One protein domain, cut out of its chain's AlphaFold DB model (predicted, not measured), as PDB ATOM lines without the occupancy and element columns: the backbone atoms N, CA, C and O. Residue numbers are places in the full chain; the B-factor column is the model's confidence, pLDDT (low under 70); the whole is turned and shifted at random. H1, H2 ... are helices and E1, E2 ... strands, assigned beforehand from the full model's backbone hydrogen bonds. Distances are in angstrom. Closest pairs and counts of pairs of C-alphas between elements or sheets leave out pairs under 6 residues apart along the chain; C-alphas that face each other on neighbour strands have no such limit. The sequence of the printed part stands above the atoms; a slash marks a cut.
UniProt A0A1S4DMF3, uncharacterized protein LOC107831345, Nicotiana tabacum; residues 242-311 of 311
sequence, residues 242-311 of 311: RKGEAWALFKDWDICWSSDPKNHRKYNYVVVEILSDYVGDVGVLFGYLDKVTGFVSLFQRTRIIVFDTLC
ATOM      1  N   ARG A 242      -6.138   2.249  -0.370       88.50
ATOM      2  CA  ARG A 242      -4.979   2.946   0.209       88.50
ATOM      3  C   ARG A 242      -3.905   3.179  -0.830       88.50
ATOM      4  O   ARG A 242      -3.740   2.394  -1.763       88.50
ATOM      5  N   LYS A 243      -3.108   4.226  -0.630       89.62
ATOM      6  CA  LYS A 243      -1.978   4.519  -1.509       89.62
ATOM      7  C   LYS A 243      -1.037   3.312  -1.640       89.62
ATOM      8  O   LYS A 243      -0.522   2.798  -0.651       89.62
ATOM      9  N   GLY A 244      -0.751   2.933  -2.883       86.19
ATOM     10  CA  GLY A 244       0.124   1.825  -3.265       86.19
ATOM     11  C   GLY A 244      -0.590   0.487  -3.463       86.19
ATOM     12  O   GLY A 244       0.052  -0.470  -3.887       86.19
ATOM     13  N   GLU A 245      -1.891   0.397  -3.179       87.88
ATOM     14  CA  GLU A 245      -2.670  -0.815  -3.438       87.88
ATOM     15  C   GLU A 245      -3.088  -0.920  -4.911       87.88
ATOM     16  O   GLU A 245      -3.269   0.087  -5.601       87.88
ATOM     17  N   ALA A 246      -3.279  -2.156  -5.378       88.44
ATOM     18  CA  ALA A 246      -3.869  -2.448  -6.678       88.44
ATOM     19  C   ALA A 246      -5.358  -2.768  -6.510       88.44
ATOM     20  O   ALA A 246      -5.722  -3.608  -5.688       88.44
ATOM     21  N   TRP A 247      -6.204  -2.111  -7.299       88.25
ATOM     22  CA  TRP A 247      -7.658  -2.246  -7.244       88.25
ATOM     23  C   TRP A 247      -8.234  -2.483  -8.641       88.25
ATOM     24  O   TRP A 247      -7.642  -2.094  -9.648       88.25
ATOM     25  N   ALA A 248      -9.397  -3.129  -8.704       87.81
ATOM     26  CA  ALA A 248     -10.170  -3.282  -9.930       87.81
ATOM     27  C   ALA A 248     -11.344  -2.299  -9.897       87.81
ATOM     28  O   ALA A 248     -12.188  -2.374  -9.005       87.81
ATOM     29  N   LEU A 249     -11.396  -1.381 -10.859       85.12
ATOM     30  CA  LEU A 249     -12.516  -0.455 -11.016       85.12
ATOM     31  C   LEU A 249     -13.448  -0.962 -12.101       85.12
ATOM     32  O   LEU A 249     -12.986  -1.452 -13.134       85.12
ATOM     33  N   PHE A 250     -14.750  -0.810 -11.894       81.12
ATOM     34  CA  PHE A 250     -15.723  -1.078 -12.941       81.12
ATOM     35  C   PHE A 250     -15.483  -0.136 -14.122       81.12
ATOM     36  O   PHE A 250     -15.353   1.077 -13.970       81.12
ATOM     37  N   LYS A 251     -15.410  -0.704 -15.318       75.56
ATOM     38  CA  LYS A 251     -15.321   0.066 -16.550       75.56
ATOM     39  C   LYS A 251     -16.705   0.615 -16.894       75.56
ATOM     40  O   LYS A 251     -17.679  -0.133 -16.845       75.56
ATOM     41  N   ASP A 252     -16.761   1.890 -17.279       70.50
ATOM     42  CA  ASP A 252     -17.989   2.572 -17.717       70.50
ATOM     43  C   ASP A 252     -19.112   2.537 -16.656       70.50
ATOM     44  O   ASP A 252     -20.297   2.417 -16.978       70.50
ATOM     45  N   TRP A 253     -18.727   2.581 -15.376       71.06
ATOM     46  CA  TRP A 253     -19.659   2.501 -14.256       71.06
ATOM     47  C   TRP A 253     -20.421   3.807 -14.037       71.06
ATOM     48  O   TRP A 253     -19.891   4.890 -14.271       71.06
ATOM     49  N   ASP A 254     -21.676   3.690 -13.598       64.69
ATOM     50  CA  ASP A 254     -22.545   4.818 -13.254       64.69
ATOM     51  C   ASP A 254     -23.416   4.431 -12.046       64.69
ATOM     52  O   ASP A 254     -23.926   3.311 -11.971       64.69
ATOM     53  N   ILE A 255     -23.622   5.353 -11.103       65.00
ATOM     54  CA  ILE A 255     -24.471   5.157  -9.916       65.00
ATOM     55  C   ILE A 255     -25.919   4.754 -10.269       65.00
ATOM     56  O   ILE A 255     -26.606   4.052  -9.514       65.00
ATOM     57  N   CYS A 256     -26.364   5.104 -11.479       66.44
ATOM     58  CA  CYS A 256     -27.651   4.723 -12.050       66.44
ATOM     59  C   CYS A 256     -27.765   3.226 -12.373       66.44
ATOM     60  O   CYS A 256     -28.871   2.766 -12.661       66.44
ATOM     61  N   TRP A 257     -26.684   2.439 -12.289       75.75
ATOM     62  CA  TRP A 257     -26.725   0.980 -12.471       75.75
ATOM     63  C   TRP A 257     -27.724   0.299 -11.530       75.75
ATOM     64  O   TRP A 257     -28.352  -0.696 -11.893       75.75
ATOM     65  N   SER A 258     -27.936   0.880 -10.346       73.00
ATOM     66  CA  SER A 258     -28.955   0.445  -9.385       73.00
ATOM     67  C   SER A 258     -30.394   0.497  -9.934       73.00
ATOM     68  O   SER A 258     -31.266  -0.215  -9.432       73.00
ATOM     69  N   SER A 259     -30.651   1.290 -10.981       76.25
ATOM     70  CA  SER A 259     -31.973   1.439 -11.610       76.25
ATOM     71  C   SER A 259     -32.305   0.327 -12.609       76.25
ATOM     72  O   SER A 259     -33.476  -0.027 -12.745       76.25
ATOM     73  N   ASP A 260     -31.304  -0.257 -13.279       75.12
ATOM     74  CA  ASP A 260     -31.487  -1.435 -14.140       75.12
ATOM     75  C   ASP A 260     -30.372  -2.476 -13.932       75.12
ATOM     76  O   ASP A 260     -29.494  -2.661 -14.782       75.12
ATOM     77  N   PRO A 261     -30.415  -3.225 -12.816       67.44
ATOM     78  CA  PRO A 261     -29.325  -4.119 -12.434       67.44
ATOM     79  C   PRO A 261     -29.063  -5.233 -13.452       67.44
ATOM     80  O   PRO A 261     -27.973  -5.796 -13.490       67.44
ATOM     81  N   LYS A 262     -30.050  -5.584 -14.292       71.12
ATOM     82  CA  LYS A 262     -29.922  -6.672 -15.274       71.12
ATOM     83  C   LYS A 262     -28.967  -6.320 -16.410       71.12
ATOM     84  O   LYS A 262     -28.300  -7.221 -16.915       71.12
ATOM     85  N   ASN A 263     -28.868  -5.043 -16.776       66.62
ATOM     86  CA  ASN A 263     -27.979  -4.593 -17.849       66.62
ATOM     87  C   ASN A 263     -26.505  -4.574 -17.432       66.62
ATOM     88  O   ASN A 263     -25.631  -4.562 -18.295       66.62
ATOM     89  N   HIS A 264     -26.231  -4.623 -16.126       66.31
ATOM     90  CA  HIS A 264     -24.897  -4.393 -15.576       66.31
ATOM     91  C   HIS A 264     -24.237  -5.640 -14.979       66.31
ATOM     92  O   HIS A 264     -23.089  -5.569 -14.576       66.31
ATOM     93  N   ARG A 265     -24.888  -6.815 -15.006       67.00
ATOM     94  CA  ARG A 265     -24.330  -8.069 -14.442       67.00
ATOM     95  C   ARG A 265     -23.108  -8.633 -15.178       67.00
ATOM     96  O   ARG A 265     -22.504  -9.589 -14.704       67.00
ATOM     97  N   LYS A 266     -22.761  -8.102 -16.356       70.38
ATOM     98  CA  LYS A 266     -21.498  -8.409 -17.045       70.38
ATOM     99  C   LYS A 266     -20.515  -7.286 -16.769       70.38
ATOM    100  O   LYS A 266     -20.428  -6.328 -17.534       70.38
ATOM    101  N   TYR A 267     -19.812  -7.416 -15.659       72.94
ATOM    102  CA  TYR A 267     -18.856  -6.417 -15.226       72.94
ATOM    103  C   TYR A 267     -17.585  -6.486 -16.074       72.94
ATOM    104  O   TYR A 267     -17.012  -7.554 -16.280       72.94
ATOM    105  N   ASN A 268     -17.142  -5.331 -16.556       76.19
ATOM    106  CA  ASN A 268     -15.799  -5.160 -17.090       76.19
ATOM    107  C   ASN A 268     -14.987  -4.370 -16.076       76.19
ATOM    108  O   ASN A 268     -15.536  -3.497 -15.405       76.19
ATOM    109  N   TYR A 269     -13.686  -4.634 -16.014       81.25
ATOM    110  CA  TYR A 269     -12.806  -3.981 -15.060       81.25
ATOM    111  C   TYR A 269     -11.585  -3.372 -15.725       81.25
ATOM    112  O   TYR A 269     -11.117  -3.829 -16.769       81.25
ATOM    113  N   VAL A 270     -11.057  -2.354 -15.066       84.69
ATOM    114  CA  VAL A 270      -9.729  -1.805 -15.304       84.69
ATOM    115  C   VAL A 270      -8.927  -1.954 -14.020       84.69
ATOM    116  O   VAL A 270      -9.421  -1.651 -12.934       84.69
ATOM    117  N   VAL A 271      -7.704  -2.464 -14.134       86.44
ATOM    118  CA  VAL A 271      -6.800  -2.584 -12.988       86.44
ATOM    119  C   VAL A 271      -6.089  -1.249 -12.815       86.44
ATOM    120  O   VAL A 271      -5.602  -0.663 -13.785       86.44
ATOM    121  N   VAL A 272      -6.052  -0.752 -11.586       87.69
ATOM    122  CA  VAL A 272      -5.456   0.539 -11.250       87.69
ATOM    123  C   VAL A 272      -4.563   0.424 -10.026       87.69
ATOM    124  O   VAL A 272      -4.763  -0.426  -9.163       87.69
ATOM    125  N   GLU A 273      -3.587   1.315  -9.942       90.38
ATOM    126  CA  GLU A 273      -2.795   1.554  -8.743       90.38
ATOM    127  C   GLU A 273      -3.294   2.818  -8.057       90.38
ATOM    128  O   GLU A 273      -3.415   3.869  -8.688       90.38
ATOM    129  N   ILE A 274      -3.524   2.741  -6.753       89.88
ATOM    130  CA  ILE A 274      -3.941   3.885  -5.951       89.88
ATOM    131  C   ILE A 274      -2.730   4.765  -5.629       89.88
ATOM    132  O   ILE A 274      -1.730   4.318  -5.073       89.88
ATOM    133  N   LEU A 275      -2.813   6.047  -5.966       87.81
ATOM    134  CA  LEU A 275      -1.729   7.022  -5.836       87.81
ATOM    135  C   LEU A 275      -1.903   7.954  -4.626       87.81
ATOM    136  O   LEU A 275      -0.925   8.577  -4.194       87.81
ATOM    137  N   SER A 276      -3.110   8.032  -4.058       88.00
ATOM    138  CA  SER A 276      -3.415   8.770  -2.826       88.00
ATOM    139  C   SER A 276      -4.354   7.983  -1.919       88.00
ATOM    140  O   SER A 276      -5.174   7.213  -2.402       88.00
ATOM    141  N   ASP A 277      -4.268   8.215  -0.611       87.19
ATOM    142  CA  ASP A 277      -5.256   7.682   0.327       87.19
ATOM    143  C   ASP A 277      -6.630   8.319   0.092       87.19
ATOM    144  O   ASP A 277      -6.725   9.438  -0.427       87.19
ATOM    145  N   TYR A 278      -7.682   7.591   0.466       84.88
ATOM    146  CA  TYR A 278      -9.060   8.052   0.334       84.88
ATOM    147  C   TYR A 278      -9.339   9.274   1.211       84.88
ATOM    148  O   TYR A 278      -9.023   9.297   2.404       84.88
ATOM    149  N   VAL A 279      -9.986  10.273   0.615       82.31
ATOM    150  CA  VAL A 279     -10.483  11.464   1.305       82.31
ATOM    151  C   VAL A 279     -11.974  11.601   1.010       82.31
ATOM    152  O   VAL A 279     -12.371  11.643  -0.153       82.31
ATOM    153  N   GLY A 280     -12.800  11.684   2.059       76.56
ATOM    154  CA  GLY A 280     -14.250  11.865   1.916       76.56
ATOM    155  C   GLY A 280     -14.589  13.056   1.015       76.56
ATOM    156  O   GLY A 280     -13.899  14.074   1.057       76.56
ATOM    157  N   ASP A 281     -15.611  12.895   0.174       73.19
ATOM    158  CA  ASP A 281     -16.069  13.843  -0.861       73.19
ATOM    159  C   ASP A 281     -15.079  14.116  -2.017       73.19
ATOM    160  O   ASP A 281     -15.433  14.790  -2.985       73.19
ATOM    161  N   VAL A 282     -13.847  13.597  -1.949       77.44
ATOM    162  CA  VAL A 282     -12.786  13.801  -2.956       77.44
ATOM    163  C   VAL A 282     -12.377  12.488  -3.637       77.44
ATOM    164  O   VAL A 282     -11.959  12.500  -4.792       77.44
ATOM    165  N   GLY A 283     -12.511  11.348  -2.958       81.44
ATOM    166  CA  GLY A 283     -12.165  10.030  -3.486       81.44
ATOM    167  C   GLY A 283     -10.666   9.723  -3.413       81.44
ATOM    168  O   GLY A 283      -9.993  10.083  -2.445       81.44
ATOM    169  N   VAL A 284     -10.142   9.023  -4.426       84.44
ATOM    170  CA  VAL A 284      -8.724   8.630  -4.534       84.44
ATOM    171  C   VAL A 284      -8.163   8.945  -5.914       84.44
ATOM    172  O   VAL A 284      -8.824   8.764  -6.930       84.44
ATOM    173  N   LEU A 285      -6.893   9.336  -5.960       84.00
ATOM    174  CA  LEU A 285      -6.131   9.386  -7.199       84.00
ATOM    175  C   LEU A 285      -5.680   7.977  -7.575       84.00
ATOM    176  O   LEU A 285      -5.150   7.259  -6.726       84.00
ATOM    177  N   PHE A 286      -5.786   7.614  -8.850       86.31
ATOM    178  CA  PHE A 286      -5.282   6.337  -9.345       86.31
ATOM    179  C   PHE A 286      -4.580   6.467 -10.702       86.31
ATOM    180  O   PHE A 286      -4.747   7.436 -11.444       86.31
ATOM    181  N   GLY A 287      -3.739   5.485 -11.014       86.19
ATOM    182  CA  GLY A 287      -3.107   5.320 -12.318       86.19
ATOM    183  C   GLY A 287      -3.533   4.001 -12.944       86.19
ATOM    184  O   GLY A 287      -3.536   2.976 -12.266       86.19
ATOM    185  N   TYR A 288      -3.871   4.013 -14.233       87.06
ATOM    186  CA  TYR A 288      -4.195   2.783 -14.954       87.06
ATOM    187  C   TYR A 288      -2.986   1.857 -15.032       87.06
ATOM    188  O   TYR A 288      -1.850   2.310 -15.197       87.06
ATOM    189  N   LEU A 289      -3.249   0.559 -14.915       87.50
ATOM    190  CA  LEU A 289      -2.261  -0.489 -15.067       87.50
ATOM    191  C   LEU A 289      -2.591  -1.333 -16.304       87.50
ATOM    192  O   LEU A 289      -3.628  -1.994 -16.364       87.50
ATOM    193  N   ASP A 290      -1.680  -1.345 -17.274       84.38
ATOM    194  CA  ASP A 290      -1.759  -2.219 -18.441       84.38
ATOM    195  C   ASP A 290      -1.085  -3.555 -18.139       84.38
ATOM    196  O   ASP A 290       0.011  -3.612 -17.571       84.38
ATOM    197  N   LYS A 291      -1.726  -4.645 -18.558       81.88
ATOM    198  CA  LYS A 291      -1.151  -5.985 -18.458       81.88
ATOM    199  C   LYS A 291       0.090  -6.088 -19.343       81.88
ATOM    200  O   LYS A 291       0.045  -5.754 -20.526       81.88
ATOM    201  N   VAL A 292       1.189  -6.582 -18.780       76.69
ATOM    202  CA  VAL A 292       2.418  -6.826 -19.539       76.69
ATOM    203  C   VAL A 292       2.224  -8.070 -20.403       76.69
ATOM    204  O   VAL A 292       1.853  -9.139 -19.910       76.69
ATOM    205  N   THR A 293       2.470  -7.936 -21.707       75.31
ATOM    206  CA  THR A 293       2.362  -9.041 -22.665       75.31
ATOM    207  C   THR A 293       3.199 -10.236 -22.209       75.31
ATOM    208  O   THR A 293       4.351 -10.096 -21.814       75.31
ATOM    209  N   GLY A 294       2.616 -11.434 -22.262       64.94
ATOM    210  CA  GLY A 294       3.312 -12.677 -21.917       64.94
ATOM    211  C   GLY A 294       3.292 -13.060 -20.434       64.94
ATOM    212  O   GLY A 294       3.708 -14.174 -20.127       64.94
ATOM    213  N   PHE A 295       2.759 -12.213 -19.549       62.69
ATOM    214  CA  PHE A 295       2.580 -12.510 -18.123       62.69
ATOM    215  C   PHE A 295       1.103 -12.653 -17.766       62.69
ATOM    216  O   PHE A 295       0.253 -11.969 -18.335       62.69
ATOM    217  N   VAL A 296       0.776 -13.523 -16.806       65.81
ATOM    218  CA  VAL A 296      -0.617 -13.725 -16.371       65.81
ATOM    219  C   VAL A 296      -1.083 -12.605 -15.437       65.81
ATOM    220  O   VAL A 296      -2.187 -12.097 -15.636       65.81
ATOM    221  N   SER A 297      -0.239 -12.190 -14.489       70.50
ATOM    222  CA  SER A 297      -0.587 -11.312 -13.358       70.50
ATOM    223  C   SER A 297       0.369 -10.120 -13.170       70.50
ATOM    224  O   SER A 297       0.376  -9.487 -12.115       70.50
ATOM    225  N   LEU A 298       1.176  -9.787 -14.185       75.06
ATOM    226  CA  LEU A 298       2.079  -8.635 -14.150       75.06
ATOM    227  C   LEU A 298       1.474  -7.441 -14.886       75.06
ATOM    228  O   LEU A 298       1.073  -7.550 -16.047       75.06
ATOM    229  N   PHE A 299       1.482  -6.286 -14.227       82.75
ATOM    230  CA  PHE A 299       0.952  -5.044 -14.772       82.75
ATOM    231  C   PHE A 299       1.954  -3.898 -14.630       82.75
ATOM    232  O   PHE A 299       2.788  -3.890 -13.723       82.75
ATOM    233  N   GLN A 300       1.866  -2.917 -15.526       82.44
ATOM    234  CA  GLN A 300       2.706  -1.722 -15.533       82.44
ATOM    235  C   GLN A 300       1.864  -0.457 -15.677       82.44
ATOM    236  O   GLN A 300       0.847  -0.454 -16.367       82.44
ATOM    237  N   ARG A 301       2.299   0.641 -15.051       82.69
ATOM    238  CA  ARG A 301       1.549   1.899 -15.072       82.69
ATOM    239  C   ARG A 301       1.508   2.510 -16.474       82.69
ATOM    240  O   ARG A 301       2.550   2.822 -17.055       82.69
ATOM    241  N   THR A 302       0.304   2.741 -16.988       76.75
ATOM    242  CA  THR A 302       0.060   3.529 -18.196       76.75
ATOM    243  C   THR A 302       0.438   4.988 -17.923       76.75
ATOM    244  O   THR A 302       0.284   5.494 -16.814       76.75
ATOM    245  N   ARG A 303       0.916   5.729 -18.931       58.03
ATOM    246  CA  ARG A 303       1.332   7.141 -18.765       58.03
ATOM    247  C   ARG A 303       0.192   8.115 -18.408       58.03
ATOM    248  O   ARG A 303       0.453   9.306 -18.264       58.03
ATOM    249  N   ILE A 304      -1.047   7.639 -18.294       57.25
ATOM    250  CA  ILE A 304      -2.225   8.458 -18.017       57.25
ATOM    251  C   ILE A 304      -2.542   8.375 -16.520       57.25
ATOM    252  O   ILE A 304      -2.912   7.319 -16.010       57.25
ATOM    253  N   ILE A 305      -2.398   9.507 -15.836       55.25
ATOM    254  CA  ILE A 305      -2.910   9.722 -14.480       55.25
ATOM    255  C   ILE A 305      -4.265  10.406 -14.650       55.25
ATOM    256  O   ILE A 305      -4.320  11.493 -15.229       55.25
ATOM    257  N   VAL A 306      -5.344   9.773 -14.192       56.38
ATOM    258  CA  VAL A 306      -6.683  10.375 -14.210       56.38
ATOM    259  C   VAL A 306      -7.049  10.773 -12.789       56.38
ATOM    260  O   VAL A 306      -6.900   9.990 -11.857       56.38
ATOM    261  N   PHE A 307      -7.487  12.021 -12.639       53.25
ATOM    262  CA  PHE A 307      -8.126  12.500 -11.422       53.25
ATOM    263  C   PHE A 307      -9.601  12.142 -11.533       53.25
ATOM    264  O   PHE A 307     -10.291  12.731 -12.363       53.25
ATOM    265  N   ASP A 308     -10.061  11.182 -10.741       51.31
ATOM    266  CA  ASP A 308     -11.483  10.889 -10.638       51.31
ATOM    267  C   ASP A 308     -11.888  10.738  -9.173       51.31
ATOM    268  O   ASP A 308     -11.108  10.297  -8.328       51.31
ATOM    269  N   THR A 309     -13.110  11.153  -8.880       45.47
ATOM    270  CA  THR A 309     -13.753  11.019  -7.573       45.47
ATOM    271  C   THR A 309     -14.331   9.613  -7.480       45.47
ATOM    272  O   THR A 309     -15.323   9.314  -8.135       45.47
ATOM    273  N   LEU A 310     -13.716   8.735  -6.683       51.50
ATOM    274  CA  LEU A 310     -14.296   7.430  -6.347       51.50
ATOM    275  C   LEU A 310     -15.093   7.521  -5.042       51.50
ATOM    276  O   LEU A 310     -14.505   7.845  -4.009       51.50
ATOM    277  N   CYS A 311     -16.377   7.169  -5.104       47.72
ATOM    278  CA  CYS A 311     -17.209   6.666  -4.009       47.72
ATOM    279  C   CYS A 311     -18.131   5.600  -4.603       47.72
ATOM    280  O   CYS A 311     -18.874   5.958  -5.545       47.72
TER     281      CYS A 311
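This is residues 242 to 311 of the 311 residues of the protein "uncharacterized protein LOC107831345" of Nicotiana tabacum (UniProt A0A1S4DMF3). The core is one strongly twisted sheet of four strands, and from the ends of E1 and E2 a loop with the short helices H1 and H2 reaches away from it, its tip at residues 258 to 263 standing free. The printed part has 70 residues, in the order E1 H1 H2 E2 E3 E4; the sheet, E1 - E2 - E3 - E4, is antiparallel. The class is mixed, helices and strands, with under half of the residues in named elements. It is only just loose, close to compact, with a radius of gyration of the C-alphas of 13.6 A and spans of 37 by 31 by 18 A.

Find C-alpha 246 at (-3.869, -2.448, -6.678), where E1, residues 246 to 250, begins and runs 13.5 A. Of the other strands, E2, residues 269 to 274, runs 14.9 A from first to last C-alpha, and E3, residues 286 to 291, 15.9 A. E4, residues 299 to 306, spans 17.2 A, bends by 79 degrees at residue 303 and ends at C-alpha 306, (-6.683, 10.375, -14.210). Look for H1 at residues 255 to 259 and H2 at 261 to 264.

E1 and E2 are antiparallel at 141 degrees, with N 247 and O 272 2.9 A apart. In the meander E2 E3 E4, each strand the antiparallel neighbour of the one before, see N 273 and O 287 at 2.9 A and N 290 and O 300 at 2.8 A. H1 and H2 are not on the sheet; they are close but not clearly touching, the closest C-alphas, of Trp 257 and His 264, being 6.5 A apart. H1 has 0 of 1 O i to N i+4 pairs and 1 of 2 O i to N i+3 pairs within hydrogen-bond range; H2 is too short for an i+4 pair.

The two farthest C-alphas, of Ser 259 and Gly 294, are 39.4 A apart. The printed part has no cut; E2 to E3 is a long link. Read the B-factor column: pLDDT is under 70 in 19 residues, among them 303 to 311.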